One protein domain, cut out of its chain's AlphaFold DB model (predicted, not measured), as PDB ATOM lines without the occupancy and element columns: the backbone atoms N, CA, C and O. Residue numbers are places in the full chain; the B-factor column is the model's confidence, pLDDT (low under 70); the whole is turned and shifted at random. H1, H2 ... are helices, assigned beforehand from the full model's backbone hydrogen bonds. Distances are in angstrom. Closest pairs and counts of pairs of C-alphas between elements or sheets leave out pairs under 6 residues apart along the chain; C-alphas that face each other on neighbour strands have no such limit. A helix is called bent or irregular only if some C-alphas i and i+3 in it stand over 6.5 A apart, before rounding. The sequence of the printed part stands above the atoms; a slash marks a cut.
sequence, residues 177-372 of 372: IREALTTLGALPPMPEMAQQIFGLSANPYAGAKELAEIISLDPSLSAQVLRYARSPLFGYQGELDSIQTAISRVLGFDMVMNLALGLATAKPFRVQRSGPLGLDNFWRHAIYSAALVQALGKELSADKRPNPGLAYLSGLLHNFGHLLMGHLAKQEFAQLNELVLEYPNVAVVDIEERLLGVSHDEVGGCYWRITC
ATOM      1  N   ILE A 177       7.608 -19.415  -4.877       64.44
ATOM      2  CA  ILE A 177       8.709 -19.981  -5.659       64.44
ATOM      3  C   ILE A 177       8.679 -21.514  -5.637       64.44
ATOM      4  O   ILE A 177       8.793 -22.106  -6.703       64.44
ATOM      5  N   ARG A 178       8.467 -22.186  -4.487       64.12
ATOM      6  CA  ARG A 178       8.401 -23.669  -4.470       64.12
ATOM      7  C   ARG A 178       7.223 -24.194  -5.290       64.12
ATOM      8  O   ARG A 178       7.384 -25.131  -6.065       64.12
ATOM      9  N   GLU A 179       6.064 -23.556  -5.162       64.94
ATOM     10  CA  GLU A 179       4.857 -23.909  -5.918       64.94
ATOM     11  C   GLU A 179       4.992 -23.572  -7.418       64.94
ATOM     12  O   GLU A 179       4.599 -24.355  -8.287       64.94
ATOM     13  N   ALA A 180       5.629 -22.447  -7.749       63.84
ATOM     14  CA  ALA A 180       5.934 -22.035  -9.115       63.84
ATOM     15  C   ALA A 180       6.947 -22.969  -9.788       63.84
ATOM     16  O   ALA A 180       6.791 -23.266 -10.967       63.84
ATOM     17  N   LEU A 181       7.935 -23.492  -9.055       60.47
ATOM     18  CA  LEU A 181       8.865 -24.503  -9.570       60.47
ATOM     19  C   LEU A 181       8.160 -25.829  -9.888       60.47
ATOM     20  O   LEU A 181       8.542 -26.505 -10.838       60.47
ATOM     21  N   THR A 182       7.110 -26.190  -9.141       59.28
ATOM     22  CA  THR A 182       6.278 -27.369  -9.449       59.28
ATOM     23  C   THR A 182       5.263 -27.128 -10.570       59.28
ATOM     24  O   THR A 182       4.763 -28.081 -11.168       59.28
ATOM     25  N   THR A 183       4.969 -25.866 -10.893       57.28
ATOM     26  CA  THR A 183       3.990 -25.487 -11.915       57.28
ATOM     27  C   THR A 183       4.714 -25.087 -13.202       57.28
ATOM     28  O   THR A 183       5.111 -23.937 -13.365       57.28
ATOM     29  N   LEU A 184       4.843 -26.021 -14.154       49.84
ATOM     30  CA  LEU A 184       5.558 -25.858 -15.440       49.84
ATOM     31  C   LEU A 184       5.234 -24.566 -16.232       49.84
ATOM     32  O   LEU A 184       6.037 -24.145 -17.057       49.84
ATOM     33  N   GLY A 185       4.088 -23.920 -15.990       49.72
ATOM     34  CA  GLY A 185       3.678 -22.674 -16.652       49.72
ATOM     35  C   GLY A 185       4.238 -21.370 -16.061       49.72
ATOM     36  O   GLY A 185       4.027 -20.317 -16.657       49.72
ATOM     37  N   ALA A 186       4.916 -21.398 -14.906       54.59
ATOM     38  CA  ALA A 186       5.465 -20.191 -14.272       54.59
ATOM     39  C   ALA A 186       6.859 -19.801 -14.795       54.59
ATOM     40  O   ALA A 186       7.323 -18.686 -14.553       54.59
ATOM     41  N   LEU A 187       7.529 -20.712 -15.507       62.34
ATOM     42  CA  LEU A 187       8.841 -20.478 -16.094       62.34
ATOM     43  C   LEU A 187       8.685 -19.996 -17.539       62.34
ATOM     44  O   LEU A 187       7.884 -20.552 -18.293       62.34
ATOM     45  N   PRO A 188       9.445 -18.974 -17.958       62.25
ATOM     46  CA  PRO A 188       9.412 -18.551 -19.342       62.25
ATOM     47  C   PRO A 188       9.923 -19.682 -20.250       62.25
ATOM     48  O   PRO A 188      10.894 -20.358 -19.896       62.25
ATOM     49  N   PRO A 189       9.308 -19.890 -21.428       65.12
ATOM     50  CA  PRO A 189       9.774 -20.898 -22.368       65.12
ATOM     51  C   PRO A 189      11.202 -20.579 -22.817       65.12
ATOM     52  O   PRO A 189      11.574 -19.410 -22.973       65.12
ATOM     53  N   MET A 190      12.000 -21.626 -23.039       67.94
ATOM     54  CA  MET A 190      13.374 -21.459 -23.497       67.94
ATOM     55  C   MET A 190      13.391 -20.752 -24.864       67.94
ATOM     56  O   MET A 190      12.707 -21.213 -25.783       67.94
ATOM     57  N   PRO A 191      14.155 -19.656 -25.029       72.50
ATOM     58  CA  PRO A 191      14.221 -18.933 -26.292       72.50
ATOM     59  C   PRO A 191      14.740 -19.807 -27.424       72.50
ATOM     60  O   PRO A 191      15.659 -20.601 -27.228       72.50
ATOM     61  N   GLU A 192      14.225 -19.585 -28.631       74.56
ATOM     62  CA  GLU A 192      14.656 -20.291 -29.841       74.56
ATOM     63  C   GLU A 192      16.177 -20.199 -30.050       74.56
ATOM     64  O   GLU A 192      16.830 -21.191 -30.345       74.56
ATOM     65  N   MET A 193      16.778 -19.039 -29.774       77.75
ATOM     66  CA  MET A 193      18.232 -18.867 -29.826       77.75
ATOM     67  C   MET A 193      18.980 -19.796 -28.858       77.75
ATOM     68  O   MET A 193      20.003 -20.361 -29.229       77.75
ATOM     69  N   ALA A 194      18.476 -19.995 -27.636       76.12
ATOM     70  CA  ALA A 194      19.086 -20.927 -26.688       76.12
ATOM     71  C   ALA A 194      18.977 -22.376 -27.191       76.12
ATOM     72  O   ALA A 194      19.939 -23.128 -27.078       76.12
ATOM     73  N   GLN A 195      17.850 -22.743 -27.815       78.31
ATOM     74  CA  GLN A 195      17.674 -24.052 -28.458       78.31
ATOM     75  C   GLN A 195      18.646 -24.254 -29.628       78.31
ATOM     76  O   GLN A 195      19.238 -25.321 -29.755       78.31
ATOM     77  N   GLN A 196      18.852 -23.229 -30.458       80.81
ATOM     78  CA  GLN A 196      19.794 -23.282 -31.580       80.81
ATOM     79  C   GLN A 196      21.250 -23.422 -31.097       80.81
ATOM     80  O   GLN A 196      22.004 -24.226 -31.643       80.81
ATOM     81  N   ILE A 197      21.633 -22.704 -30.035       82.81
ATOM     82  CA  ILE A 197      22.957 -22.822 -29.399       82.81
ATOM     83  C   ILE A 197      23.139 -24.220 -28.778       82.81
ATOM     84  O   ILE A 197      24.184 -24.839 -28.973       82.81
ATOM     85  N   PHE A 198      22.117 -24.762 -28.103       75.06
ATOM     86  CA  PHE A 198      22.109 -26.155 -27.627       75.06
ATOM     87  C   PHE A 198      22.263 -27.166 -28.773       75.06
ATOM     88  O   PHE A 198      23.001 -28.139 -28.651       75.06
ATOM     89  N   GLY A 199      21.594 -26.939 -29.905       78.50
ATOM     90  CA  GLY A 199      21.736 -27.784 -31.091       78.50
ATOM     91  C   GLY A 199      23.170 -27.799 -31.630       78.50
ATOM     92  O   GLY A 199      23.667 -28.854 -32.023       78.50
ATOM     93  N   LEU A 200      23.862 -26.655 -31.598       82.25
ATOM     94  CA  LEU A 200      25.272 -26.578 -31.981       82.25
ATOM     95  C   LEU A 200      26.204 -27.265 -30.980       82.25
ATOM     96  O   LEU A 200      27.177 -27.873 -31.412       82.25
ATOM     97  N   SER A 201      25.938 -27.195 -29.672       71.00
ATOM     98  CA  SER A 201      26.805 -27.840 -28.673       71.00
ATOM     99  C   SER A 201      26.782 -29.372 -28.764       71.00
ATOM    100  O   SER A 201      27.772 -30.023 -28.436       71.00
ATOM    101  N   ALA A 202      25.687 -29.947 -29.268       70.56
ATOM    102  CA  ALA A 202      25.565 -31.376 -29.554       70.56
ATOM    103  C   ALA A 202      26.206 -31.800 -30.892       70.56
ATOM    104  O   ALA A 202      26.340 -32.998 -31.154       70.56
ATOM    105  N   ASN A 203      26.596 -30.851 -31.750       77.75
ATOM    106  CA  ASN A 203      27.171 -31.126 -33.063       77.75
ATOM    107  C   ASN A 203      28.714 -31.058 -33.021       77.75
ATOM    108  O   ASN A 203      29.274 -29.965 -32.924       77.75
ATOM    109  N   PRO A 204      29.435 -32.185 -33.183       71.44
ATOM    110  CA  PRO A 204      30.900 -32.210 -33.133       71.44
ATOM    111  C   PRO A 204      31.583 -31.510 -34.320       71.44
ATOM    112  O   PRO A 204      32.794 -31.307 -34.289       71.44
ATOM    113  N   TYR A 205      30.833 -31.152 -35.366       76.88
ATOM    114  CA  TYR A 205      31.340 -30.412 -36.524       76.88
ATOM    115  C   TYR A 205      31.094 -28.904 -36.427       76.88
ATOM    116  O   TYR A 205      31.494 -28.176 -37.335       76.88
ATOM    117  N   ALA A 206      30.443 -28.440 -35.355       82.00
ATOM    118  CA  ALA A 206      30.122 -27.033 -35.194       82.00
ATOM    119  C   ALA A 206      31.386 -26.183 -34.990       82.00
ATOM    120  O   ALA A 206      32.288 -26.537 -34.229       82.00
ATOM    121  N   GLY A 207      31.447 -25.040 -35.670       84.62
ATOM    122  CA  GLY A 207      32.605 -24.153 -35.681       84.62
ATOM    123  C   GLY A 207      32.279 -22.700 -35.344       84.62
ATOM    124  O   GLY A 207      31.133 -22.257 -35.316       84.62
ATOM    125  N   ALA A 208      33.334 -21.904 -35.138       85.19
ATOM    126  CA  ALA A 208      33.236 -20.492 -34.750       85.19
ATOM    127  C   ALA A 208      32.362 -19.633 -35.678       85.19
ATOM    128  O   ALA A 208      31.817 -18.624 -35.236       85.19
ATOM    129  N   LYS A 209      32.234 -20.017 -36.952       85.38
ATOM    130  CA  LYS A 209      31.406 -19.314 -37.933       85.38
ATOM    131  C   LYS A 209      29.910 -19.475 -37.642       85.38
ATOM    132  O   LYS A 209      29.215 -18.474 -37.544       85.38
ATOM    133  N   GLU A 210      29.438 -20.702 -37.443       86.62
ATOM    134  CA  GLU A 210      28.016 -20.992 -37.195       86.62
ATOM    135  C   GLU A 210      27.562 -20.394 -35.861       86.62
ATOM    136  O   GLU A 210      26.496 -19.787 -35.766       86.62
ATOM    137  N   LEU A 211      28.418 -20.467 -34.836       87.88
ATOM    138  CA  LEU A 211      28.147 -19.813 -33.559       87.88
ATOM    139  C   LEU A 211      28.105 -18.280 -33.693       87.88
ATOM    140  O   LEU A 211      27.245 -17.635 -33.094       87.88
ATOM    141  N   ALA A 212      29.001 -17.686 -34.491       85.12
ATOM    142  CA  ALA A 212      28.973 -16.250 -34.761       85.12
ATOM    143  C   ALA A 212      27.687 -15.829 -35.482       85.12
ATOM    144  O   ALA A 212      27.137 -14.784 -35.144       85.12
ATOM    145  N   GLU A 213      27.205 -16.622 -36.440       86.12
ATOM    146  CA  GLU A 213      25.959 -16.359 -37.169       86.12
ATOM    147  C   GLU A 213      24.761 -16.317 -36.214       86.12
ATOM    148  O   GLU A 213      24.014 -15.341 -36.236       86.12
ATOM    149  N   ILE A 214      24.640 -17.289 -35.303       85.38
ATOM    150  CA  ILE A 214      23.555 -17.308 -34.307       85.38
ATOM    151  C   ILE A 214      23.655 -16.120 -33.346       85.38
ATOM    152  O   ILE A 214      22.664 -15.432 -33.108       85.38
ATOM    153  N   ILE A 215      24.846 -15.841 -32.805       86.56
ATOM    154  CA  ILE A 215      25.046 -14.727 -31.862       86.56
ATOM    155  C   ILE A 215      24.752 -13.378 -32.524       86.56
ATOM    156  O   ILE A 215      24.189 -12.491 -31.881       86.56
ATOM    157  N   SER A 216      25.084 -13.232 -33.809       81.94
ATOM    158  CA  SER A 216      24.861 -12.002 -34.579       81.94
ATOM    159  C   SER A 216      23.378 -11.658 -34.748       81.94
ATOM    160  O   SER A 216      23.053 -10.493 -34.975       81.94
ATOM    161  N   LEU A 217      22.472 -12.633 -34.601       79.44
ATOM    162  CA  LEU A 217      21.023 -12.397 -34.610       79.44
ATOM    163  C   LEU A 217      20.547 -11.625 -33.366       79.44
ATOM    164  O   LEU A 217      19.452 -11.062 -33.377       79.44
ATOM    165  N   ASP A 218      21.354 -11.569 -32.300       76.44
ATOM    166  CA  ASP A 218      21.067 -10.809 -31.084       76.44
ATOM    167  C   ASP A 218      22.132  -9.719 -30.841       76.44
ATOM    168  O   ASP A 218      23.254 -10.007 -30.404       76.44
ATOM    169  N   PRO A 219      21.786  -8.433 -31.061       70.50
ATOM    170  CA  PRO A 219      22.703  -7.316 -30.844       70.50
ATOM    171  C   PRO A 219      23.201  -7.170 -29.398       70.50
ATOM    172  O   PRO A 219      24.325  -6.718 -29.179       70.50
ATOM    173  N   SER A 220      22.395  -7.552 -28.401       70.81
ATOM    174  CA  SER A 220      22.782  -7.486 -26.986       70.81
ATOM    175  C   SER A 220      23.819  -8.558 -26.668       70.81
ATOM    176  O   SER A 220      24.863  -8.260 -26.086       70.81
ATOM    177  N   LEU A 221      23.574  -9.792 -27.108       76.88
ATOM    178  CA  LEU A 221      24.496 -10.911 -26.944       76.88
ATOM    179  C   LEU A 221      25.823 -10.643 -27.657       76.88
ATOM    180  O   LEU A 221      26.893 -10.788 -27.066       76.88
ATOM    181  N   SER A 222      25.739 -10.149 -28.891       76.38
ATOM    182  CA  SER A 222      26.881  -9.702 -29.687       76.38
ATOM    183  C   SER A 222      27.717  -8.653 -28.953       76.38
ATOM    184  O   SER A 222      28.932  -8.807 -28.804       76.38
ATOM    185  N   ALA A 223      27.076  -7.605 -28.426       77.31
ATOM    186  CA  ALA A 223      27.762  -6.559 -27.676       77.31
ATOM    187  C   ALA A 223      28.431  -7.099 -26.403       77.31
ATOM    188  O   ALA A 223      29.540  -6.679 -26.071       77.31
ATOM    189  N   GLN A 224      27.795  -8.044 -25.704       77.25
ATOM    190  CA  GLN A 224      28.371  -8.669 -24.516       77.25
ATOM    191  C   GLN A 224      29.602  -9.513 -24.847       77.25
ATOM    192  O   GLN A 224      30.641  -9.316 -24.220       77.25
ATOM    193  N   VAL A 225      29.529 -10.389 -25.853       82.94
ATOM    194  CA  VAL A 225      30.673 -11.206 -26.296       82.94
ATOM    195  C   VAL A 225      31.856 -10.315 -26.679       82.94
ATOM    196  O   VAL A 225      32.974 -10.543 -26.216       82.94
ATOM    197  N   LEU A 226      31.613  -9.244 -27.443       81.69
ATOM    198  CA  LEU A 226      32.654  -8.280 -27.812       81.69
ATOM    199  C   LEU A 226      33.216  -7.536 -26.592       81.69
ATOM    200  O   LEU A 226      34.427  -7.353 -26.490       81.69
ATOM    201  N   ARG A 227      32.364  -7.120 -25.647       80.94
ATOM    202  CA  ARG A 227      32.796  -6.460 -24.405       80.94
ATOM    203  C   ARG A 227      33.711  -7.364 -23.582       80.94
ATOM    204  O   ARG A 227      34.717  -6.886 -23.067       80.94
ATOM    205  N   TYR A 228      33.392  -8.653 -23.478       79.19
ATOM    206  CA  TYR A 228      34.234  -9.608 -22.757       79.19
ATOM    207  C   TYR A 228      35.537  -9.894 -23.495       79.19
ATOM    208  O   TYR A 228      36.590  -9.850 -22.863       79.19
ATOM    209  N   ALA A 229      35.497 -10.081 -24.817       82.31
ATOM    210  CA  ALA A 229      36.698 -10.255 -25.634       82.31
ATOM    211  C   ALA A 229      37.665  -9.060 -25.529       82.31
ATOM    212  O   ALA A 229      38.875  -9.244 -25.584       82.31
ATOM    213  N   ARG A 230      37.141  -7.841 -25.330       80.81
ATOM    214  CA  ARG A 230      37.933  -6.616 -25.105       80.81
ATOM    215  C   ARG A 230      38.395  -6.424 -23.662       80.81
ATOM    216  O   ARG A 230      39.082  -5.445 -23.376       80.81
ATOM    217  N   SER A 231      37.991  -7.287 -22.734       81.50
ATOM    218  CA  SER A 231      38.363  -7.102 -21.334       81.50
ATOM    219  C   SER A 231      39.861  -7.374 -21.122       81.50
ATOM    220  O   SER A 231      40.410  -8.287 -21.749       81.50
ATOM    221  N   PRO A 232      40.527  -6.647 -20.200       76.25
ATOM    222  CA  PRO A 232      41.949  -6.850 -19.901       76.25
ATOM    223  C   PRO A 232      42.312  -8.283 -19.495       76.25
ATOM    224  O   PRO A 232      43.470  -8.671 -19.607       76.25
ATOM    225  N   LEU A 233      41.326  -9.076 -19.058       72.62
ATOM    226  CA  LEU A 233      41.487 -10.466 -18.643       72.62
ATOM    227  C   LEU A 233      42.105 -11.356 -19.733       72.62
ATOM    228  O   LEU A 233      42.884 -12.246 -19.409       72.62
ATOM    229  N   PHE A 234      41.772 -11.125 -21.008       76.50
ATOM    230  CA  PHE A 234      42.237 -11.976 -22.115       76.50
ATOM    231  C   PHE A 234      43.494 -11.445 -22.808       76.50
ATOM    232  O   PHE A 234      44.078 -12.151 -23.625       76.50
ATOM    233  N   GLY A 235      43.920 -10.215 -22.500       75.19
ATOM    234  CA  GLY A 235      45.199  -9.658 -22.951       75.19
ATOM    235  C   GLY A 235      45.412  -9.583 -24.472       75.19
ATOM    236  O   GLY A 235      46.556  -9.446 -24.904       75.19
ATOM    237  N   TYR A 236      44.357  -9.680 -25.290       83.62
ATOM    238  CA  TYR A 236      44.470  -9.701 -26.751       83.62
ATOM    239  C   TYR A 236      44.913  -8.337 -27.299       83.62
ATOM    240  O   TYR A 236      44.266  -7.321 -27.056       83.62
ATOM    241  N   GLN A 237      46.022  -8.329 -28.045       75.81
ATOM    242  CA  GLN A 237      46.676  -7.121 -28.578       75.81
ATOM    243  C   GLN A 237      46.312  -6.813 -30.045       75.81
ATOM    244  O   GLN A 237      46.832  -5.859 -30.616       75.81
ATOM    245  N   GLY A 238      45.479  -7.641 -30.685       76.69
ATOM    246  CA  GLY A 238      45.070  -7.454 -32.082       76.69
ATOM    247  C   GLY A 238      43.784  -6.639 -32.233       76.69
ATOM    248  O   GLY A 238      43.052  -6.417 -31.267       76.69
ATOM    249  N   GLU A 239      43.462  -6.252 -33.468       77.06
ATOM    250  CA  GLU A 239      42.164  -5.647 -33.785       77.06
ATOM    251  C   GLU A 239      41.033  -6.689 -33.685       77.06
ATOM    252  O   GLU A 239      41.185  -7.865 -34.047       77.06
ATOM    253  N   LEU A 240      39.909  -6.269 -33.097       81.56
ATOM    254  CA  LEU A 240      38.734  -7.102 -32.845       81.56
ATOM    255  C   LEU A 240      37.554  -6.590 -33.679       81.56
ATOM    256  O   LEU A 240      36.709  -5.837 -33.179       81.56
ATOM    257  N   ASP A 241      37.513  -7.045 -34.932       76.44
ATOM    258  CA  ASP A 241      36.638  -6.490 -35.979       76.44
ATOM    259  C   ASP A 241      35.358  -7.299 -36.215       76.44
ATOM    260  O   ASP A 241      34.451  -6.858 -36.916       76.44
ATOM    261  N   SER A 242      35.263  -8.505 -35.645       82.75
ATOM    262  CA  SER A 242      34.084  -9.358 -35.793       82.75
ATOM    263  C   SER A 242      33.878 -10.295 -34.603       82.75
ATOM    264  O   SER A 242      34.817 -10.634 -33.876       82.75
ATOM    265  N   ILE A 243      32.640 -10.767 -34.436       85.19
ATOM    266  CA  ILE A 243      32.284 -11.795 -33.446       85.19
ATOM    267  C   ILE A 243      33.023 -13.104 -33.748       85.19
ATOM    268  O   ILE A 243      33.526 -13.755 -32.837       85.19
ATOM    269  N   GLN A 244      33.178 -13.459 -35.025       85.44
ATOM    270  CA  GLN A 244      33.945 -14.637 -35.425       85.44
ATOM    271  C   GLN A 244      35.419 -14.528 -34.997       85.44
ATOM    272  O   GLN A 244      35.995 -15.512 -34.529       85.44
ATOM    273  N   THR A 245      36.028 -13.341 -35.099       82.69
ATOM    274  CA  THR A 245      37.388 -13.077 -34.595       82.69
ATOM    275  C   THR A 245      37.441 -13.222 -33.075       82.69
ATOM    276  O   THR A 245      38.349 -13.872 -32.558       82.69
ATOM    277  N   ALA A 246      36.445 -12.691 -32.358       86.12
ATOM    278  CA  ALA A 246      36.343 -12.837 -30.907       86.12
ATOM    279  C   ALA A 246      36.273 -14.311 -30.474       86.12
ATOM    280  O   ALA A 246      36.955 -14.707 -29.530       86.12
ATOM    281  N   ILE A 247      35.513 -15.138 -31.197       89.38
ATOM    282  CA  ILE A 247      35.391 -16.573 -30.918       89.38
ATOM    283  C   ILE A 247      36.685 -17.314 -31.264       89.38
ATOM    284  O   ILE A 247      37.207 -18.062 -30.449       89.38
ATOM    285  N   SER A 248      37.211 -17.127 -32.471       87.25
ATOM    286  CA  SER A 248      38.314 -17.953 -32.981       87.25
ATOM    287  C   SER A 248      39.689 -17.589 -32.421       87.25
ATOM    288  O   SER A 248      40.543 -18.466 -32.327       87.25
ATOM    289  N   ARG A 249      39.926 -16.317 -32.068       83.88
ATOM    290  CA  ARG A 249      41.268 -15.823 -31.702       83.88
ATOM    291  C   ARG A 249      41.416 -15.368 -30.257       83.88
ATOM    292  O   ARG A 249      42.550 -15.242 -29.806       83.88
ATOM    293  N   VAL A 250      40.315 -15.090 -29.557       85.12
ATOM    294  CA  VAL A 250      40.361 -14.476 -28.219       85.12
ATOM    295  C   VAL A 250      39.762 -15.386 -27.157       85.12
ATOM    296  O   VAL A 250      40.467 -15.825 -26.257       85.12
ATOM    297  N   LEU A 251      38.464 -15.667 -27.257       83.81
ATOM    298  CA  LEU A 251      37.712 -16.367 -26.214       83.81
ATOM    299  C   LEU A 251      37.722 -17.892 -26.399       83.81
ATOM    300  O   LEU A 251      37.740 -18.633 -25.422       83.81
ATOM    301  N   GLY A 252      37.730 -18.368 -27.645       85.38
ATOM    302  CA  GLY A 252      37.576 -19.784 -27.981       85.38
ATOM    303  C   GLY A 252      36.115 -20.191 -28.207       85.38
ATOM    304  O   GLY A 252      35.186 -19.595 -27.655       85.38
ATOM    305  N   PHE A 253      35.913 -21.229 -29.025       85.56
ATOM    306  CA  PHE A 253      34.586 -21.742 -29.388       85.56
ATOM    307  C   PHE A 253      33.773 -22.184 -28.168       85.56
ATOM    308  O   PHE A 253      32.695 -21.644 -27.937       85.56
ATOM    309  N   ASP A 254      34.320 -23.084 -27.347       78.12
ATOM    310  CA  ASP A 254      33.610 -23.653 -26.194       78.12
ATOM    311  C   ASP A 254      33.204 -22.586 -25.173       78.12
ATOM    312  O   ASP A 254      32.111 -22.619 -24.611       78.12
ATOM    313  N   MET A 255      34.072 -21.598 -24.943       78.69
ATOM    314  CA  MET A 255      33.795 -20.520 -24.000       78.69
ATOM    315  C   MET A 255      32.639 -19.644 -24.478       78.69
ATOM    316  O   MET A 255      31.730 -19.348 -23.700       78.69
ATOM    317  N   VAL A 256      32.658 -19.234 -25.751       84.62
ATOM    318  CA  VAL A 256      31.585 -18.404 -26.306       84.62
ATOM    319  C   VAL A 256      30.298 -19.204 -26.446       84.62
ATOM    320  O   VAL A 256      29.239 -18.647 -26.191       84.62
ATOM    321  N   MET A 257      30.376 -20.497 -26.762       83.69
ATOM    322  CA  MET A 257      29.219 -21.394 -26.794       83.69
ATOM    323  C   MET A 257      28.527 -21.419 -25.428       83.69
ATOM    324  O   MET A 257      27.342 -21.112 -25.320       83.69
ATOM    325  N   ASN A 258      29.289 -21.688 -24.365       77.94
ATOM    326  CA  ASN A 258      28.771 -21.738 -22.998       77.94
ATOM    327  C   ASN A 258      28.252 -20.375 -22.518       77.94
ATOM    328  O   ASN A 258      27.196 -20.297 -21.891       77.94
ATOM    329  N   LEU A 259      28.961 -19.287 -22.837       79.00
ATOM    330  CA  LEU A 259      28.529 -17.928 -22.512       79.00
ATOM    331  C   LEU A 259      27.228 -17.560 -23.234       79.00
ATOM    332  O   LEU A 259      26.308 -17.026 -22.614       79.00
ATOM    333  N   ALA A 260      27.150 -17.847 -24.531       81.25
ATOM    334  CA  ALA A 260      25.975 -17.584 -25.345       81.25
ATOM    335  C   ALA A 260      24.775 -18.379 -24.841       81.25
ATOM    336  O   ALA A 260      23.681 -17.827 -24.731       81.25
ATOM    337  N   LEU A 261      24.998 -19.632 -24.448       79.06
ATOM    338  CA  LEU A 261      23.971 -20.473 -23.864       79.06
ATOM    339  C   LEU A 261      23.458 -19.908 -22.533       79.06
ATOM    340  O   LEU A 261      22.247 -19.760 -22.357       79.06
ATOM    341  N   GLY A 262      24.357 -19.521 -21.625       75.25
ATOM    342  CA  GLY A 262      23.983 -18.895 -20.355       75.25
ATOM    343  C   GLY A 262      23.201 -17.592 -20.548       75.25
ATOM    344  O   GLY A 262      22.156 -17.384 -19.938       75.25
ATOM    345  N   LEU A 263      23.653 -16.718 -21.448       76.12
ATOM    346  CA  LEU A 263      22.992 -15.438 -21.720       76.12
ATOM    347  C   LEU A 263      21.629 -15.611 -22.405       76.12
ATOM    348  O   LEU A 263      20.667 -14.927 -22.048       76.12
ATOM    349  N   ALA A 264      21.527 -16.527 -23.371       75.56
ATOM    350  CA  ALA A 264      20.280 -16.806 -24.073       75.56
ATOM    351  C   ALA A 264      19.239 -17.449 -23.144       75.56
ATOM    352  O   ALA A 264      18.067 -17.076 -23.204       75.56
ATOM    353  N   THR A 265      19.654 -18.350 -22.248       73.19
ATOM    354  CA  THR A 265      18.764 -18.957 -21.239       73.19
ATOM    355  C   THR A 265      18.304 -17.947 -20.195       73.19
ATOM    356  O   THR A 265      17.149 -17.975 -19.792       73.19
ATOM    357  N   ALA A 266      19.152 -16.993 -19.814       72.62
ATOM    358  CA  ALA A 266      18.822 -15.961 -18.836       72.62
ATOM    359  C   ALA A 266      17.926 -14.820 -19.368       72.62
ATOM    360  O   ALA A 266      17.287 -14.109 -18.589       72.62
ATOM    361  N   LYS A 267      17.864 -14.610 -20.687       72.06
ATOM    362  CA  LYS A 267      17.164 -13.471 -21.313       72.06
ATOM    363  C   LYS A 267      15.669 -13.335 -20.962       72.06
ATOM    364  O   LYS A 267      15.204 -12.200 -20.838       72.06
ATOM    365  N   PRO A 268      14.883 -14.415 -20.819       71.50
ATOM    366  CA  PRO A 268      13.461 -14.293 -20.497       71.50
ATOM    367  C   PRO A 268      13.179 -13.867 -19.055       71.50
ATOM    368  O   PRO A 268      12.065 -13.437 -18.735       71.50
ATOM    369  N   PHE A 269      14.174 -13.989 -18.173       72.50
ATOM    370  CA  PHE A 269      14.032 -13.647 -16.769       72.50
ATOM    371  C   PHE A 269      13.979 -12.125 -16.600       72.50
ATOM    372  O   PHE A 269      14.704 -11.359 -17.233       72.50
ATOM    373  N   ARG A 270      13.063 -11.664 -15.743       73.69
ATOM    374  CA  ARG A 270      12.788 -10.236 -15.531       73.69
ATOM    375  C   ARG A 270      13.312  -9.851 -14.161       73.69
ATOM    376  O   ARG A 270      12.555  -9.879 -13.200       73.69
ATOM    377  N   VAL A 271      14.590  -9.506 -14.114       78.88
ATOM    378  CA  VAL A 271      15.333  -9.202 -12.888       78.88
ATOM    379  C   VAL A 271      15.745  -7.731 -12.893       78.88
ATOM    380  O   VAL A 271      15.900  -7.119 -13.956       78.88
ATOM    381  N   GLN A 272      15.902  -7.146 -11.708       77.75
ATOM    382  CA  GLN A 272      16.427  -5.792 -11.562       77.75
ATOM    383  C   GLN A 272      17.849  -5.704 -12.138       77.75
ATOM    384  O   GLN A 272      18.652  -6.626 -11.995       77.75
ATOM    385  N   ARG A 273      18.164  -4.598 -12.826       72.50
ATOM    386  CA  ARG A 273      19.490  -4.420 -13.442       72.50
ATOM    387  C   ARG A 273      20.584  -4.158 -12.405       72.50
ATOM    388  O   ARG A 273      21.639  -4.780 -12.469       72.50
ATOM    389  N   SER A 274      20.310  -3.255 -11.468       72.31
ATOM    390  CA  SER A 274      21.219  -2.803 -10.410       72.31
ATOM    391  C   SER A 274      20.985  -3.537  -9.086       72.31
ATOM    392  O   SER A 274      19.941  -4.157  -8.905       72.31
ATOM    393  N   GLY A 275      21.932  -3.413  -8.153       80.88
ATOM    394  CA  GLY A 275      21.894  -4.053  -6.830       80.88
ATOM    395  C   GLY A 275      22.989  -5.113  -6.667       80.88
ATOM    396  O   GLY A 275      23.618  -5.493  -7.662       80.88
ATOM    397  N   PRO A 276      23.262  -5.590  -5.439       84.50
ATOM    398  CA  PRO A 276      24.283  -6.613  -5.196       84.50
ATOM    399  C   PRO A 276      23.991  -7.928  -5.934       84.50
ATOM    400  O   PRO A 276      24.923  -8.563  -6.418       84.50
ATOM    401  N   LEU A 277      22.713  -8.284  -6.103       89.19
ATOM    402  CA  LEU A 277      22.241  -9.452  -6.856       89.19
ATOM    403  C   LEU A 277      21.604  -9.062  -8.207       89.19
ATOM    404  O   LEU A 277      20.932  -9.873  -8.846       89.19
ATOM    405  N   GLY A 278      21.773  -7.809  -8.642       85.50
ATOM    406  CA  GLY A 278      21.265  -7.321  -9.924       85.50
ATOM    407  C   GLY A 278      21.990  -7.944 -11.120       85.50
ATOM    408  O   GLY A 278      23.115  -8.432 -10.992       85.50
ATOM    409  N   LEU A 279      21.367  -7.894 -12.305       80.88
ATOM    410  CA  LEU A 279      21.878  -8.534 -13.529       80.88
ATOM    411  C   LEU A 279      23.343  -8.197 -13.847       80.88
ATOM    412  O   LEU A 279      24.090  -9.082 -14.263       80.88
ATOM    413  N   ASP A 280      23.765  -6.946 -13.657       77.56
ATOM    414  CA  ASP A 280      25.131  -6.529 -13.997       77.56
ATOM    415  C   ASP A 280      26.179  -7.208 -13.095       77.56
ATOM    416  O   ASP A 280      27.198  -7.712 -13.582       77.56
ATOM    417  N   ASN A 281      25.910  -7.276 -11.786       83.81
ATOM    418  CA  ASN A 281      26.781  -7.952 -10.821       83.81
ATOM    419  C   ASN A 281      26.695  -9.474 -10.951       83.81
ATOM    420  O   ASN A 281      27.727 -10.139 -10.888       83.81
ATOM    421  N   PHE A 282      25.502 -10.009 -11.224       86.12
ATOM    422  CA  PHE A 282      25.293 -11.425 -11.506       86.12
ATOM    423  C   PHE A 282      26.193 -11.904 -12.652       86.12
ATOM    424  O   PHE A 282      26.967 -12.843 -12.477       86.12
ATOM    425  N   TRP A 283      26.165 -11.228 -13.808       79.31
ATOM    426  CA  TRP A 283      26.978 -11.634 -14.961       79.31
ATOM    427  C   TRP A 283      28.470 -11.514 -14.709       79.31
ATOM    428  O   TRP A 283      29.245 -12.377 -15.125       79.31
ATOM    429  N   ARG A 284      28.880 -10.450 -14.016       79.00
ATOM    430  CA  ARG A 284      30.276 -10.262 -13.638       79.00
ATOM    431  C   ARG A 284      30.760 -11.403 -12.742       79.00
ATOM    432  O   ARG A 284      31.800 -11.988 -13.032       79.00
ATOM    433  N   HIS A 285      29.989 -11.742 -11.707       85.94
ATOM    434  CA  HIS A 285      30.283 -12.846 -10.792       85.94
ATOM    435  C   HIS A 285      30.314 -14.197 -11.512       85.94
ATOM    436  O   HIS A 285      31.272 -14.954 -11.353       85.94
ATOM    437  N   ALA A 286      29.319 -14.476 -12.356       82.25
ATOM    438  CA  ALA A 286      29.218 -15.711 -13.128       82.25
ATOM    439  C   ALA A 286      30.442 -15.927 -14.033       82.25
ATOM    440  O   ALA A 286      31.022 -17.010 -14.062       82.25
ATOM    441  N   ILE A 287      30.890 -14.884 -14.733       77.69
ATOM    442  CA  ILE A 287      32.041 -14.980 -15.641       77.69
ATOM    443  C   ILE A 287      33.355 -15.095 -14.874       77.69
ATOM    444  O   ILE A 287      34.219 -15.877 -15.269       77.69
ATOM    445  N   TYR A 288      33.516 -14.358 -13.772       82.19
ATOM    446  CA  TYR A 288      34.701 -14.491 -12.921       82.19
ATOM    447  C   TYR A 288      34.792 -15.888 -12.313       82.19
ATOM    448  O   TYR A 288      35.864 -16.486 -12.326       82.19
ATOM    449  N   SER A 289      33.665 -16.438 -11.865       87.19
ATOM    450  CA  SER A 289      33.581 -17.799 -11.336       87.19
ATOM    451  C   SER A 289      33.890 -18.838 -12.415       87.19
ATOM    452  O   SER A 289      34.694 -19.737 -12.186       87.19
ATOM    453  N   ALA A 290      33.339 -18.687 -13.623       79.69
ATOM    454  CA  ALA A 290      33.629 -19.564 -14.759       79.69
ATOM    455  C   ALA A 290      35.117 -19.553 -15.150       79.69
ATOM    456  O   ALA A 290      35.728 -20.608 -15.333       79.69
ATOM    457  N   ALA A 291      35.723 -18.364 -15.226       77.38
ATOM    458  CA  ALA A 291      37.145 -18.205 -15.511       77.38
ATOM    459  C   ALA A 291      38.022 -18.792 -14.392       77.38
ATOM    460  O   ALA A 291      38.995 -19.491 -14.677       77.38
ATOM    461  N   LEU A 292      37.657 -18.556 -13.127       86.69
ATOM    462  CA  LEU A 292      38.365 -19.085 -11.963       86.69
ATOM    463  C   LEU A 292      38.333 -20.614 -11.940       86.69
ATOM    464  O   LEU A 292      39.383 -21.237 -11.827       86.69
ATOM    465  N   VAL A 293      37.160 -21.229 -12.095       85.19
ATOM    466  CA  VAL A 293      37.024 -22.693 -12.100       85.19
ATOM    467  C   VAL A 293      37.802 -23.309 -13.265       85.19
ATOM    468  O   VAL A 293      38.466 -24.332 -13.091       85.19
ATOM    469  N   GLN A 294      37.805 -22.668 -14.437       78.12
ATOM    470  CA  GLN A 294      38.617 -23.118 -15.565       78.12
ATOM    471  C   GLN A 294      40.127 -23.014 -15.277       78.12
ATOM    472  O   GLN A 294      40.878 -23.917 -15.650       78.12
ATOM    473  N   ALA A 295      40.580 -21.943 -14.619       81.94
ATOM    474  CA  ALA A 295      41.973 -21.791 -14.202       81.94
ATOM    475  C   ALA A 295      42.364 -22.848 -13.157       81.94
ATOM    476  O   ALA A 295      43.355 -23.549 -13.347       81.94
ATOM    477  N   LEU A 296      41.537 -23.051 -12.129       89.94
ATOM    478  CA  LEU A 296      41.731 -24.094 -11.115       89.94
ATOM    479  C   LEU A 296      41.798 -25.491 -11.745       89.94
ATOM    480  O   LEU A 296      42.649 -26.296 -11.380       89.94
ATOM    481  N   GLY A 297      40.959 -25.767 -12.747       86.88
ATOM    482  CA  GLY A 297      40.993 -27.023 -13.494       86.88
ATOM    483  C   GLY A 297      42.337 -27.292 -14.185       86.88
ATOM    484  O   GLY A 297      42.766 -28.444 -14.268       86.88
ATOM    485  N   LYS A 298      43.036 -26.250 -14.653       82.56
ATOM    486  CA  LYS A 298      44.363 -26.381 -15.284       82.56
ATOM    487  C   LYS A 298      45.461 -26.713 -14.275       82.56
ATOM    488  O   LYS A 298      46.388 -27.432 -14.638       82.56
ATOM    489  N   GLU A 299      45.323 -26.272 -13.030       92.69
ATOM    490  CA  GLU A 299      46.263 -26.589 -11.945       92.69
ATOM    491  C   GLU A 299      46.083 -28.018 -11.397       92.69
ATOM    492  O   GLU A 299      46.982 -28.567 -10.761       92.69
ATOM    493  N   LEU A 300      44.941 -28.662 -11.668       91.81
ATOM    494  CA  LEU A 300      44.709 -30.057 -11.290       91.81
ATOM    495  C   LEU A 300      45.523 -31.025 -12.155       91.81
ATOM    496  O   LEU A 300      45.712 -30.817 -13.361       91.81
ATOM    497  N   SER A 301      45.945 -32.131 -11.539       92.94
ATOM    498  CA  SER A 301      46.567 -33.261 -12.227       92.94
ATOM    499  C   SER A 301      45.603 -33.879 -13.247       92.94
ATOM    500  O   SER A 301      44.382 -33.822 -13.086       92.94
ATOM    501  N   ALA A 302      46.142 -34.454 -14.325       88.56
ATOM    502  CA  ALA A 302      45.343 -34.908 -15.467       88.56
ATOM    503  C   ALA A 302      44.264 -35.945 -15.096       88.56
ATOM    504  O   ALA A 302      43.198 -35.953 -15.699       88.56
ATOM    505  N   ASP A 303      44.520 -36.772 -14.084       91.44
ATOM    506  CA  ASP A 303      43.609 -37.782 -13.537       91.44
ATOM    507  C   ASP A 303      42.429 -37.193 -12.745       91.44
ATOM    508  O   ASP A 303      41.388 -37.835 -12.627       91.44
ATOM    509  N   LYS A 304      42.566 -35.969 -12.220       90.00
ATOM    510  CA  LYS A 304      41.537 -35.275 -11.421       90.00
ATOM    511  C   LYS A 304      40.913 -34.088 -12.145       90.00
ATOM    512  O   LYS A 304      40.018 -33.440 -11.604       90.00
ATOM    513  N   ARG A 305      41.400 -33.767 -13.344       86.38
ATOM    514  CA  ARG A 305      40.970 -32.601 -14.110       86.38
ATOM    515  C   ARG A 305      39.565 -32.834 -14.680       86.38
ATOM    516  O   ARG A 305      39.395 -33.736 -15.502       86.38
ATOM    517  N   PRO A 306      38.560 -32.021 -14.302       82.50
ATOM    518  CA  PRO A 306      37.235 -32.112 -14.899       82.50
ATOM    519  C   PRO A 306      37.272 -31.674 -16.366       82.50
ATOM    520  O   PRO A 306      38.187 -30.969 -16.801       82.50
ATOM    521  N   ASN A 307      36.248 -32.056 -17.135       79.69
ATOM    522  CA  ASN A 307      36.086 -31.561 -18.499       79.69
ATOM    523  C   ASN A 307      36.080 -30.011 -18.489       79.69
ATOM    524  O   ASN A 307      35.246 -29.426 -17.793       79.69
ATOM    525  N   PRO A 308      36.970 -29.334 -19.244       68.75
ATOM    526  CA  PRO A 308      37.112 -27.878 -19.181       68.75
ATOM    527  C   PRO A 308      35.843 -27.099 -19.539       68.75
ATOM    528  O   PRO A 308      35.596 -26.040 -18.964       68.75
ATOM    529  N   GLY A 309      35.040 -27.621 -20.471       64.31
ATOM    530  CA  GLY A 309      33.770 -27.021 -20.870       64.31
ATOM    531  C   GLY A 309      32.734 -27.113 -19.753       64.31
ATOM    532  O   GLY A 309      32.153 -26.099 -19.379       64.31
ATOM    533  N   LEU A 310      32.568 -28.299 -19.157       69.12
ATOM    534  CA  LEU A 310      31.645 -28.500 -18.033       69.12
ATOM    535  C   LEU A 310      32.056 -27.702 -16.791       69.12
ATOM    536  O   LEU A 310      31.198 -27.132 -16.129       69.12
ATOM    537  N   ALA A 311      33.356 -27.611 -16.505       75.69
ATOM    538  CA  ALA A 311      33.883 -26.835 -15.385       75.69
ATOM    539  C   ALA A 311      33.632 -25.322 -15.560       75.69
ATOM    540  O   ALA A 311      33.224 -24.626 -14.627       75.69
ATOM    541  N   TYR A 312      33.820 -24.810 -16.779       75.69
ATOM    542  CA  TYR A 312      33.479 -23.426 -17.108       75.69
ATOM    543  C   TYR A 312      31.969 -23.185 -16.978       75.69
ATOM    544  O   TYR A 312      31.542 -22.227 -16.332       75.69
ATOM    545  N   LEU A 313      31.156 -24.079 -17.548       68.44
ATOM    546  CA  LEU A 313      29.700 -23.985 -17.513       68.44
ATOM    547  C   LEU A 313      29.158 -24.037 -16.076       68.44
ATOM    548  O   LEU A 313      28.276 -23.251 -15.741       68.44
ATOM    549  N   SER A 314      29.722 -24.881 -15.203       77.44
ATOM    550  CA  SER A 314      29.332 -24.922 -13.791       77.44
ATOM    551  C   SER A 314      29.617 -23.600 -13.086       77.44
ATOM    552  O   SER A 314      28.750 -23.090 -12.388       77.44
ATOM    553  N   GLY A 315      30.784 -22.988 -13.319       80.44
ATOM    554  CA  GLY A 315      31.087 -21.672 -12.750       80.44
ATOM    555  C   GLY A 315      30.172 -20.570 -13.298       80.44
ATOM    556  O   GLY A 315      29.788 -19.668 -12.559       80.44
ATOM    557  N   LEU A 316      29.756 -20.672 -14.561       80.75
ATOM    558  CA  LEU A 316      28.848 -19.707 -15.181       80.75
ATOM    559  C   LEU A 316      27.413 -19.818 -14.642       80.75
ATOM    560  O   LEU A 316      26.747 -18.804 -14.458       80.75
ATOM    561  N   LEU A 317      26.930 -21.038 -14.403       80.69
ATOM    562  CA  LEU A 317      25.526 -21.306 -14.079       80.69
ATOM    563  C   LEU A 317      25.253 -21.559 -12.590       80.69
ATOM    564  O   LEU A 317      24.087 -21.698 -12.227       80.69
ATOM    565  N   HIS A 318      26.275 -21.608 -11.724       85.50
ATOM    566  CA  HIS A 318      26.086 -21.979 -10.312       85.50
ATOM    567  C   HIS A 318      25.037 -21.117  -9.587       85.50
ATOM    568  O   HIS A 318      24.176 -21.664  -8.910       85.50
ATOM    569  N   ASN A 319      25.012 -19.803  -9.830       88.50
ATOM    570  CA  ASN A 319      24.077 -18.884  -9.170       88.50
ATOM    571  C   ASN A 319      22.782 -18.626  -9.956       88.50
ATOM    572  O   ASN A 319      22.067 -17.662  -9.685       88.50
ATOM    573  N   PHE A 320      22.449 -19.456 -10.952       84.00
ATOM    574  CA  PHE A 320      21.302 -19.210 -11.840       84.00
ATOM    575  C   PHE A 320      19.961 -19.077 -11.090       84.00
ATOM    576  O   PHE A 320      19.052 -18.395 -11.565       84.00
ATOM    577  N   GLY A 321      19.851 -19.646  -9.884       84.81
ATOM    578  CA  GLY A 321      18.689 -19.484  -9.010       84.81
ATOM    579  C   GLY A 321      18.334 -18.032  -8.682       84.81
ATOM    580  O   GLY A 321      17.147 -17.724  -8.575       84.81
ATOM    581  N   HIS A 322      19.303 -17.109  -8.635       89.00
ATOM    582  CA  HIS A 322      19.020 -15.677  -8.443       89.00
ATOM    583  C   HIS A 322      18.163 -15.098  -9.570       89.00
ATOM    584  O   HIS A 322      17.289 -14.268  -9.318       89.00
ATOM    585  N   LEU A 323      18.350 -15.567 -10.809       86.25
ATOM    586  CA  LEU A 323      17.538 -15.117 -11.940       86.25
ATOM    587  C   LEU A 323      16.092 -15.605 -11.833       86.25
ATOM    588  O   LEU A 323      15.158 -14.852 -12.127       86.25
ATOM    589  N   LEU A 324      15.909 -16.848 -11.381       80.38
ATOM    590  CA  LEU A 324      14.590 -17.410 -11.115       80.38
ATOM    591  C   LEU A 324      13.885 -16.663  -9.991       80.38
ATOM    592  O   LEU A 324      12.743 -16.242 -10.165       80.38
ATOM    593  N   MET A 325      14.565 -16.464  -8.863       85.00
ATOM    594  CA  MET A 325      14.024 -15.730  -7.723       85.00
ATOM    595  C   MET A 325      13.624 -14.309  -8.121       85.00
ATOM    596  O   MET A 325      12.494 -13.898  -7.873       85.00
ATOM    597  N   GLY A 326      14.496 -13.593  -8.839       84.88
ATOM    598  CA  GLY A 326      14.203 -12.247  -9.324       84.88
ATOM    599  C   GLY A 326      13.043 -12.178 -10.315       84.88
ATOM    600  O   GLY A 326      12.339 -11.171 -10.356       84.88
ATOM    601  N   HIS A 327      12.799 -13.235 -11.093       82.75
ATOM    602  CA  HIS A 327      11.661 -13.301 -12.009       82.75
ATOM    603  C   HIS A 327      10.346 -13.664 -11.305       82.75
ATOM    604  O   HIS A 327       9.321 -13.037 -11.589       82.75
ATOM    605  N   LEU A 328      10.380 -14.661 -10.414       78.19
ATOM    606  CA  LEU A 328       9.207 -15.250  -9.761       78.19
ATOM    607  C   LEU A 328       8.721 -14.438  -8.552       78.19
ATOM    608  O   LEU A 328       7.518 -14.380  -8.310       78.19
ATOM    609  N   ALA A 329       9.632 -13.792  -7.822       81.56
ATOM    610  CA  ALA A 329       9.361 -13.085  -6.570       81.56
ATOM    611  C   ALA A 329       9.995 -11.686  -6.594       81.56
ATOM    612  O   ALA A 329      10.943 -11.385  -5.879       81.56
ATOM    613  N   LYS A 330       9.522 -10.819  -7.499       82.00
ATOM    614  CA  LYS A 330      10.157  -9.514  -7.777       82.00
ATOM    615  C   LYS A 330      10.231  -8.577  -6.575       82.00
ATOM    616  O   LYS A 330      11.183  -7.804  -6.492       82.00
ATOM    617  N   GLN A 331       9.206  -8.576  -5.720       79.62
ATOM    618  CA  GLN A 331       9.143  -7.685  -4.559       79.62
ATOM    619  C   GLN A 331      10.094  -8.180  -3.472       79.62
ATOM    620  O   GLN A 331      10.918  -7.424  -2.973       79.62
ATOM    621  N   GLU A 332      10.050  -9.473  -3.194       82.50
ATOM    622  CA  GLU A 332      10.896 -10.141  -2.219       82.50
ATOM    623  C   GLU A 332      12.361 -10.145  -2.680       82.50
ATOM    624  O   GLU A 332      13.266  -9.931  -1.888       82.50
ATOM    625  N   PHE A 333      12.631 -10.274  -3.979       86.75
ATOM    626  CA  PHE A 333      13.983 -10.132  -4.524       86.75
ATOM    627  C   PHE A 333      14.506  -8.688  -4.437       86.75
ATOM    628  O   PHE A 333      15.715  -8.479  -4.327       86.75
ATOM    629  N   ALA A 334      13.626  -7.677  -4.466       84.69
ATOM    630  CA  ALA A 334      14.014  -6.294  -4.176       84.69
ATOM    631  C   ALA A 334      14.472  -6.161  -2.718       84.69
ATOM    632  O   ALA A 334      15.566  -5.669  -2.461       84.69
ATOM    633  N   GLN A 335      13.674  -6.697  -1.792       83.06
ATOM    634  CA  GLN A 335      13.993  -6.736  -0.365       83.06
ATOM    635  C   GLN A 335      15.271  -7.534  -0.092       83.06
ATOM    636  O   GLN A 335      16.106  -7.101   0.692       83.06
ATOM    637  N   LEU A 336      15.490  -8.652  -0.790       88.44
ATOM    638  CA  LEU A 336      16.728  -9.423  -0.693       88.44
ATOM    639  C   LEU A 336      17.946  -8.578  -1.087       88.44
ATOM    640  O   LEU A 336      18.958  -8.609  -0.397       88.44
ATOM    641  N   ASN A 337      17.854  -7.800  -2.171       87.75
ATOM    642  CA  ASN A 337      18.933  -6.895  -2.577       87.75
ATOM    643  C   ASN A 337      19.227  -5.830  -1.512       87.75
ATOM    644  O   ASN A 337      20.392  -5.506  -1.299       87.75
ATOM    645  N   GLU A 338      18.198  -5.301  -0.852       84.19
ATOM    646  CA  GLU A 338      18.355  -4.338   0.242       84.19
ATOM    647  C   GLU A 338      19.003  -4.990   1.472       84.19
ATOM    648  O   GLU A 338      20.000  -4.482   1.979       84.19
ATOM    649  N   LEU A 339      18.525  -6.167   1.887       81.31
ATOM    650  CA  LEU A 339      19.060  -6.901   3.037       81.31
ATOM    651  C   LEU A 339      20.507  -7.362   2.823       81.31
ATOM    652  O   LEU A 339      21.311  -7.306   3.746       81.31
ATOM    653  N   VAL A 340      20.883  -7.777   1.611       86.38
ATOM    654  CA  VAL A 340      22.280  -8.129   1.296       86.38
ATOM    655  C   VAL A 340      23.206  -6.914   1.417       86.38
ATOM    656  O   VAL A 340      24.370  -7.064   1.788       86.38
ATOM    657  N   LEU A 341      22.709  -5.705   1.133       80.56
ATOM    658  CA  LEU A 341      23.464  -4.471   1.370       80.56
ATOM    659  C   LEU A 341      23.529  -4.108   2.857       80.56
ATOM    660  O   LEU A 341      24.551  -3.595   3.307       80.56
ATOM    661  N   GLU A 342      22.450  -4.348   3.601       78.88
ATOM    662  CA  GLU A 342      22.354  -4.050   5.034       78.88
ATOM    663  C   GLU A 342      23.214  -4.999   5.884       78.88
ATOM    664  O   GLU A 342      23.845  -4.566   6.850       78.88
ATOM    665  N   TYR A 343      23.317  -6.270   5.482       80.75
ATOM    666  CA  TYR A 343      24.011  -7.331   6.212       80.75
ATOM    667  C   TYR A 343      25.143  -7.971   5.379       80.75
ATOM    668  O   TYR A 343      25.088  -9.164   5.078       80.75
ATOM    669  N   PRO A 344      26.224  -7.238   5.042       78.56
ATOM    670  CA  PRO A 344      27.276  -7.731   4.140       78.56
ATOM    671  C   PRO A 344      28.099  -8.901   4.706       78.56
ATOM    672  O   PRO A 344      28.760  -9.609   3.953       78.56
ATOM    673  N   ASN A 345      28.070  -9.104   6.028       80.38
ATOM    674  CA  ASN A 345      28.783 -10.188   6.718       80.38
ATOM    675  C   ASN A 345      27.918 -11.444   6.922       80.38
ATOM    676  O   ASN A 345      28.366 -12.416   7.530       80.38
ATOM    677  N   VAL A 346      26.664 -11.413   6.475       79.62
ATOM    678  CA  VAL A 346      25.743 -12.546   6.544       79.62
ATOM    679  C   VAL A 346      25.772 -13.265   5.200       79.62
ATOM    680  O   VAL A 346      25.760 -12.631   4.147       79.62
ATOM    681  N   ALA A 347      25.821 -14.598   5.223       85.69
ATOM    682  CA  ALA A 347      25.762 -15.370   3.992       85.69
ATOM    683  C   ALA A 347      24.425 -15.107   3.288       85.69
ATOM    684  O   ALA A 347      23.369 -15.162   3.914       85.69
ATOM    685  N   VAL A 348      24.468 -14.854   1.977       89.44
ATOM    686  CA  VAL A 348      23.265 -14.539   1.185       89.44
ATOM    687  C   VAL A 348      22.207 -15.639   1.326       89.44
ATOM    688  O   VAL A 348      21.030 -15.330   1.481       89.44
ATOM    689  N   VAL A 349      22.637 -16.903   1.384       86.62
ATOM    690  CA  VAL A 349      21.775 -18.076   1.611       86.62
ATOM    691  C   VAL A 349      20.955 -17.954   2.899       86.62
ATOM    692  O   VAL A 349      19.761 -18.231   2.885       86.62
ATOM    693  N   ASP A 350      21.545 -17.463   3.992       82.12
ATOM    694  CA  ASP A 350      20.823 -17.297   5.260       82.12
ATOM    695  C   ASP A 350      19.717 -16.237   5.143       82.12
ATOM    696  O   ASP A 350      18.658 -16.348   5.764       82.12
ATOM    697  N   ILE A 351      19.968 -15.181   4.362       86.06
ATOM    698  CA  ILE A 351      18.999 -14.105   4.113       86.06
ATOM    699  C   ILE A 351      17.867 -14.630   3.224       86.06
ATOM    700  O   ILE A 351      16.696 -14.383   3.504       86.06
ATOM    701  N   GLU A 352      18.207 -15.393   2.186       87.50
ATOM    702  CA  GLU A 352      17.251 -16.039   1.285       87.50
ATOM    703  C   GLU A 352      16.346 -17.028   2.019       87.50
ATOM    704  O   GLU A 352      15.128 -16.949   1.886       87.50
ATOM    705  N   GLU A 353      16.899 -17.921   2.839       77.88
ATOM    706  CA  GLU A 353      16.104 -18.893   3.595       77.88
ATOM    707  C   GLU A 353      15.141 -18.214   4.570       77.88
ATOM    708  O   GLU A 353      14.012 -18.666   4.746       77.88
ATOM    709  N   ARG A 354      15.542 -17.090   5.165       73.75
ATOM    710  CA  ARG A 354      14.684 -16.332   6.081       73.75
ATOM    711  C   ARG A 354      13.592 -15.548   5.358       73.75
ATOM    712  O   ARG A 354      12.458 -15.529   5.827       73.75
ATOM    713  N   LEU A 355      13.922 -14.905   4.239       79.25
ATOM    714  CA  LEU A 355      12.992 -14.050   3.496       79.25
ATOM    715  C   LEU A 355      12.062 -14.854   2.577       79.25
ATOM    716  O   LEU A 355      10.876 -14.563   2.464       79.25
ATOM    717  N   LEU A 356      12.618 -15.852   1.893       75.38
ATOM    718  CA  LEU A 356      11.972 -16.623   0.833       75.38
ATOM    719  C   LEU A 356      11.712 -18.079   1.239       75.38
ATOM    720  O   LEU A 356      10.994 -18.777   0.529       75.38
ATOM    721  N   GLY A 357      12.278 -18.592   2.334       68.75
ATOM    722  CA  GLY A 357      12.110 -20.005   2.713       68.75
ATOM    723  C   GLY A 357      12.790 -21.003   1.766       68.75
ATOM    724  O   GLY A 357      12.511 -22.201   1.849       68.75
ATOM    725  N   VAL A 358      13.620 -20.513   0.841       77.50
ATOM    726  CA  VAL A 358      14.406 -21.278  -0.136       77.50
ATOM    727  C   VAL A 358      15.694 -20.536  -0.454       77.50
ATOM    728  O   VAL A 358      15.679 -19.308  -0.519       77.50
ATOM    729  N   SER A 359      16.766 -21.274  -0.734       84.81
ATOM    730  CA  SER A 359      18.025 -20.710  -1.224       84.81
ATOM    731  C   SER A 359      18.109 -20.719  -2.751       84.81
ATOM    732  O   SER A 359      17.439 -21.500  -3.440       84.81
ATOM    733  N   HIS A 360      18.925 -19.829  -3.314       87.56
ATOM    734  CA  HIS A 360      19.148 -19.769  -4.758       87.56
ATOM    735  C   HIS A 360      19.765 -21.064  -5.291       87.56
ATOM    736  O   HIS A 360      19.415 -21.488  -6.393       87.56
ATOM    737  N   ASP A 361      20.604 -21.729  -4.498       83.81
ATOM    738  CA  ASP A 361      21.191 -23.029  -4.828       83.81
ATOM    739  C   ASP A 361      20.108 -24.103  -5.009       83.81
ATOM    740  O   ASP A 361      20.098 -24.833  -6.006       83.81
ATOM    741  N   GLU A 362      19.141 -24.165  -4.083       77.25
ATOM    742  CA  GLU A 362      17.999 -25.084  -4.163       77.25
ATOM    743  C   GLU A 362      17.135 -24.804  -5.398       77.25
ATOM    744  O   GLU A 362      16.758 -25.723  -6.131       77.25
ATOM    745  N   VAL A 363      16.826 -23.527  -5.641       78.94
ATOM    746  CA  VAL A 363      15.979 -23.088  -6.759       78.94
ATOM    747  C   VAL A 363      16.658 -23.364  -8.101       78.94
ATOM    748  O   VAL A 363      16.026 -23.907  -9.011       78.94
ATOM    749  N   GLY A 364      17.945 -23.036  -8.225       77.56
ATOM    750  CA  GLY A 364      18.744 -23.302  -9.417       77.56
ATOM    751  C   GLY A 364      18.866 -24.800  -9.693       77.56
ATOM    752  O   GLY A 364      18.612 -25.244 -10.813       77.56
ATOM    753  N   GLY A 365      19.167 -25.599  -8.666       72.56
ATOM    754  CA  GLY A 365      19.242 -27.055  -8.783       72.56
ATOM    755  C   GLY A 365      17.921 -27.694  -9.224       72.56
ATOM    756  O   GLY A 365      17.923 -28.591 -10.071       72.56
ATOM    757  N   CYS A 366      16.785 -27.217  -8.705       69.50
ATOM    758  CA  CYS A 366      15.462 -27.661  -9.152       69.50
ATOM    759  C   CYS A 366      15.201 -27.309 -10.621       69.50
ATOM    760  O   CYS A 366      14.747 -28.164 -11.378       69.50
ATOM    761  N   TYR A 367      15.513 -26.079 -11.038       71.94
ATOM    762  CA  TYR A 367      15.304 -25.627 -12.415       71.94
ATOM    763  C   TYR A 367      16.067 -26.477 -13.432       71.94
ATOM    764  O   TYR A 367      15.490 -26.918 -14.430       71.94
ATOM    765  N   TRP A 368      17.343 -26.756 -13.164       69.88
ATOM    766  CA  TRP A 368      18.169 -27.545 -14.073       69.88
ATOM    767  C   TRP A 368      17.701 -28.996 -14.183       69.88
ATOM    768  O   TRP A 368      17.720 -29.534 -15.278       69.88
ATOM    769  N   ARG A 369      17.185 -29.607 -13.107       64.81
ATOM    770  CA  ARG A 369      16.601 -30.966 -13.159       64.81
ATOM    771  C   ARG A 369      15.310 -31.062 -13.975       64.81
ATOM    772  O   ARG A 369      14.923 -32.156 -14.363       64.81
ATOM    773  N   ILE A 370      14.592 -29.951 -14.138       61.38
ATOM    774  CA  ILE A 370      13.340 -29.905 -14.908       61.38
ATOM    775  C   ILE A 370      13.623 -29.627 -16.390       61.38
ATOM    776  O   ILE A 370      12.858 -30.050 -17.253       61.38
ATOM    777  N   THR A 371      14.695 -28.889 -16.688       55.28
ATOM    778  CA  THR A 371      14.985 -28.365 -18.034       55.28
ATOM    779  C   THR A 371      16.094 -29.106 -18.780       55.28
ATOM    780  O   THR A 371      16.182 -28.958 -19.999       55.28
ATOM    781  N   CYS A 372      16.920 -29.888 -18.083       45.59
ATOM    782  CA  CYS A 372      17.966 -30.763 -18.618       45.59
ATOM    783  C   CYS A 372      17.721 -32.191 -18.130       45.59
ATOM    784  O   CYS A 372      17.974 -33.120 -18.929       45.59
TER     785      CYS A 372
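Overview. This is residues 177 to 372 of the 372 residues of a protein of Halothiobacillaceae bacterium (UniProt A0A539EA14). Two lobes of helices are joined through a helical hairpin: H2 to H6 make the larger lobe, with H6 at its middle, and H1 with H9 to H12 make the smaller one. The long helix H7 and the shorter H8 fold back on each other, H8 packs on H6, and these three make an up-and-down bundle, each running against the one before it in the chain; the turn between H7 and H8 sticks out with residues 299 to 304. The printed part has 196 residues with twelve named helices, H1 to H12 in order, and no named strand; the class is all helix. The whole is compact, with a radius of gyration of the C-alphas of 17.5 A and spans of 48 by 36 by 36 A.

Along the chain. H1 covers residues 177 to 182, its first C-alpha at (8.709, -19.981, -5.659). H2 follows at residues 192 to 201, H3 at 208 to 216 and H4 at 219 to 229, 15.2 A from first to last C-alpha. H5, residues 243 to 251, is irregular, but only just: C-alphas 248 and 251 are 7.0 A apart. H6, residues 253 to 266, is 19.8 A long. H7, residues 279 to 299, is the longest helix at 30.4 A, and begins with C-alpha 279 at (21.878, -8.534, -13.529). H8 covers residues 308 to 317 and H9 residues 321 to 328. H10, residues 330 to 342, is 18.5 A long; H11 covers residues 348 to 356. H12, residues 360 to 371, is 16.4 A long and ends with C-alpha 371 at (14.985, -28.365, -18.034).

Arrangement. H1 touches H12, the same way at a shallow tilt of 18 degrees, meeting residues 363 to 367 of H12 alone; the closest C-alphas are those of Leu 181 and Tyr 367, 7.1 A. H1 and H9 only just touch, with 3 pairs of C-alphas within 8 A, the closest Ile 177 and Leu 328 at 6.3 A. H2 and H3 form a helical hairpin, with the C-alphas of Met 193 and Ile 214 closest at 7.1 A. H2 touches H6, opposite ways at a shallow tilt of 27 degrees, closest at Ala 194 and Ala 264, 5.0 A. H3 touches H5 at a steep tilt of 58 degrees, closest at Ala 212 and Gln 244, 5.3 A. H4 touches H5, closest at Ala 229 and Ala 246, 5.9 A, and H6, closest at Leu 221 and Ala 260, 7.0 A. H6 touches H8, closest at Asn 258 and Leu 313, 6.0 A. H7 and H8 form a helical hairpin at a shallow tilt of 27 degrees, with 24 pairs of C-alphas within 8 A, the closest Ala 290 and Gly 315 at 3.9 A. H9 touches H12, about perpendicular at 80 degrees, closest at Gly 321 and Gly 364, 3.8 A. H10 and H11 form a helical hairpin, closest at Val 340 and Val 348, 6.5 A. H6 and H9 are close but not clearly touching, and H7 and H9 are near each other, with 5 pairs of C-alphas within 10 A. Every O i to N i+4 pair is within hydrogen-bond range in H1 to H4 and H6 to H12; in H5 4 of 5 are.

Size, cuts and confidence. The C-alphas of Glu 179 and Gly 238, 50.7 A apart, are the two farthest apart. The printed part has no cut and ends at Cys 372, the chain's last residue. The links H4 to H5 and H6 to H7 are long. The mean pLDDT of the printed part is 78.7; 25 residues are under 70, among them residues 177 to 190 and 368 to 372.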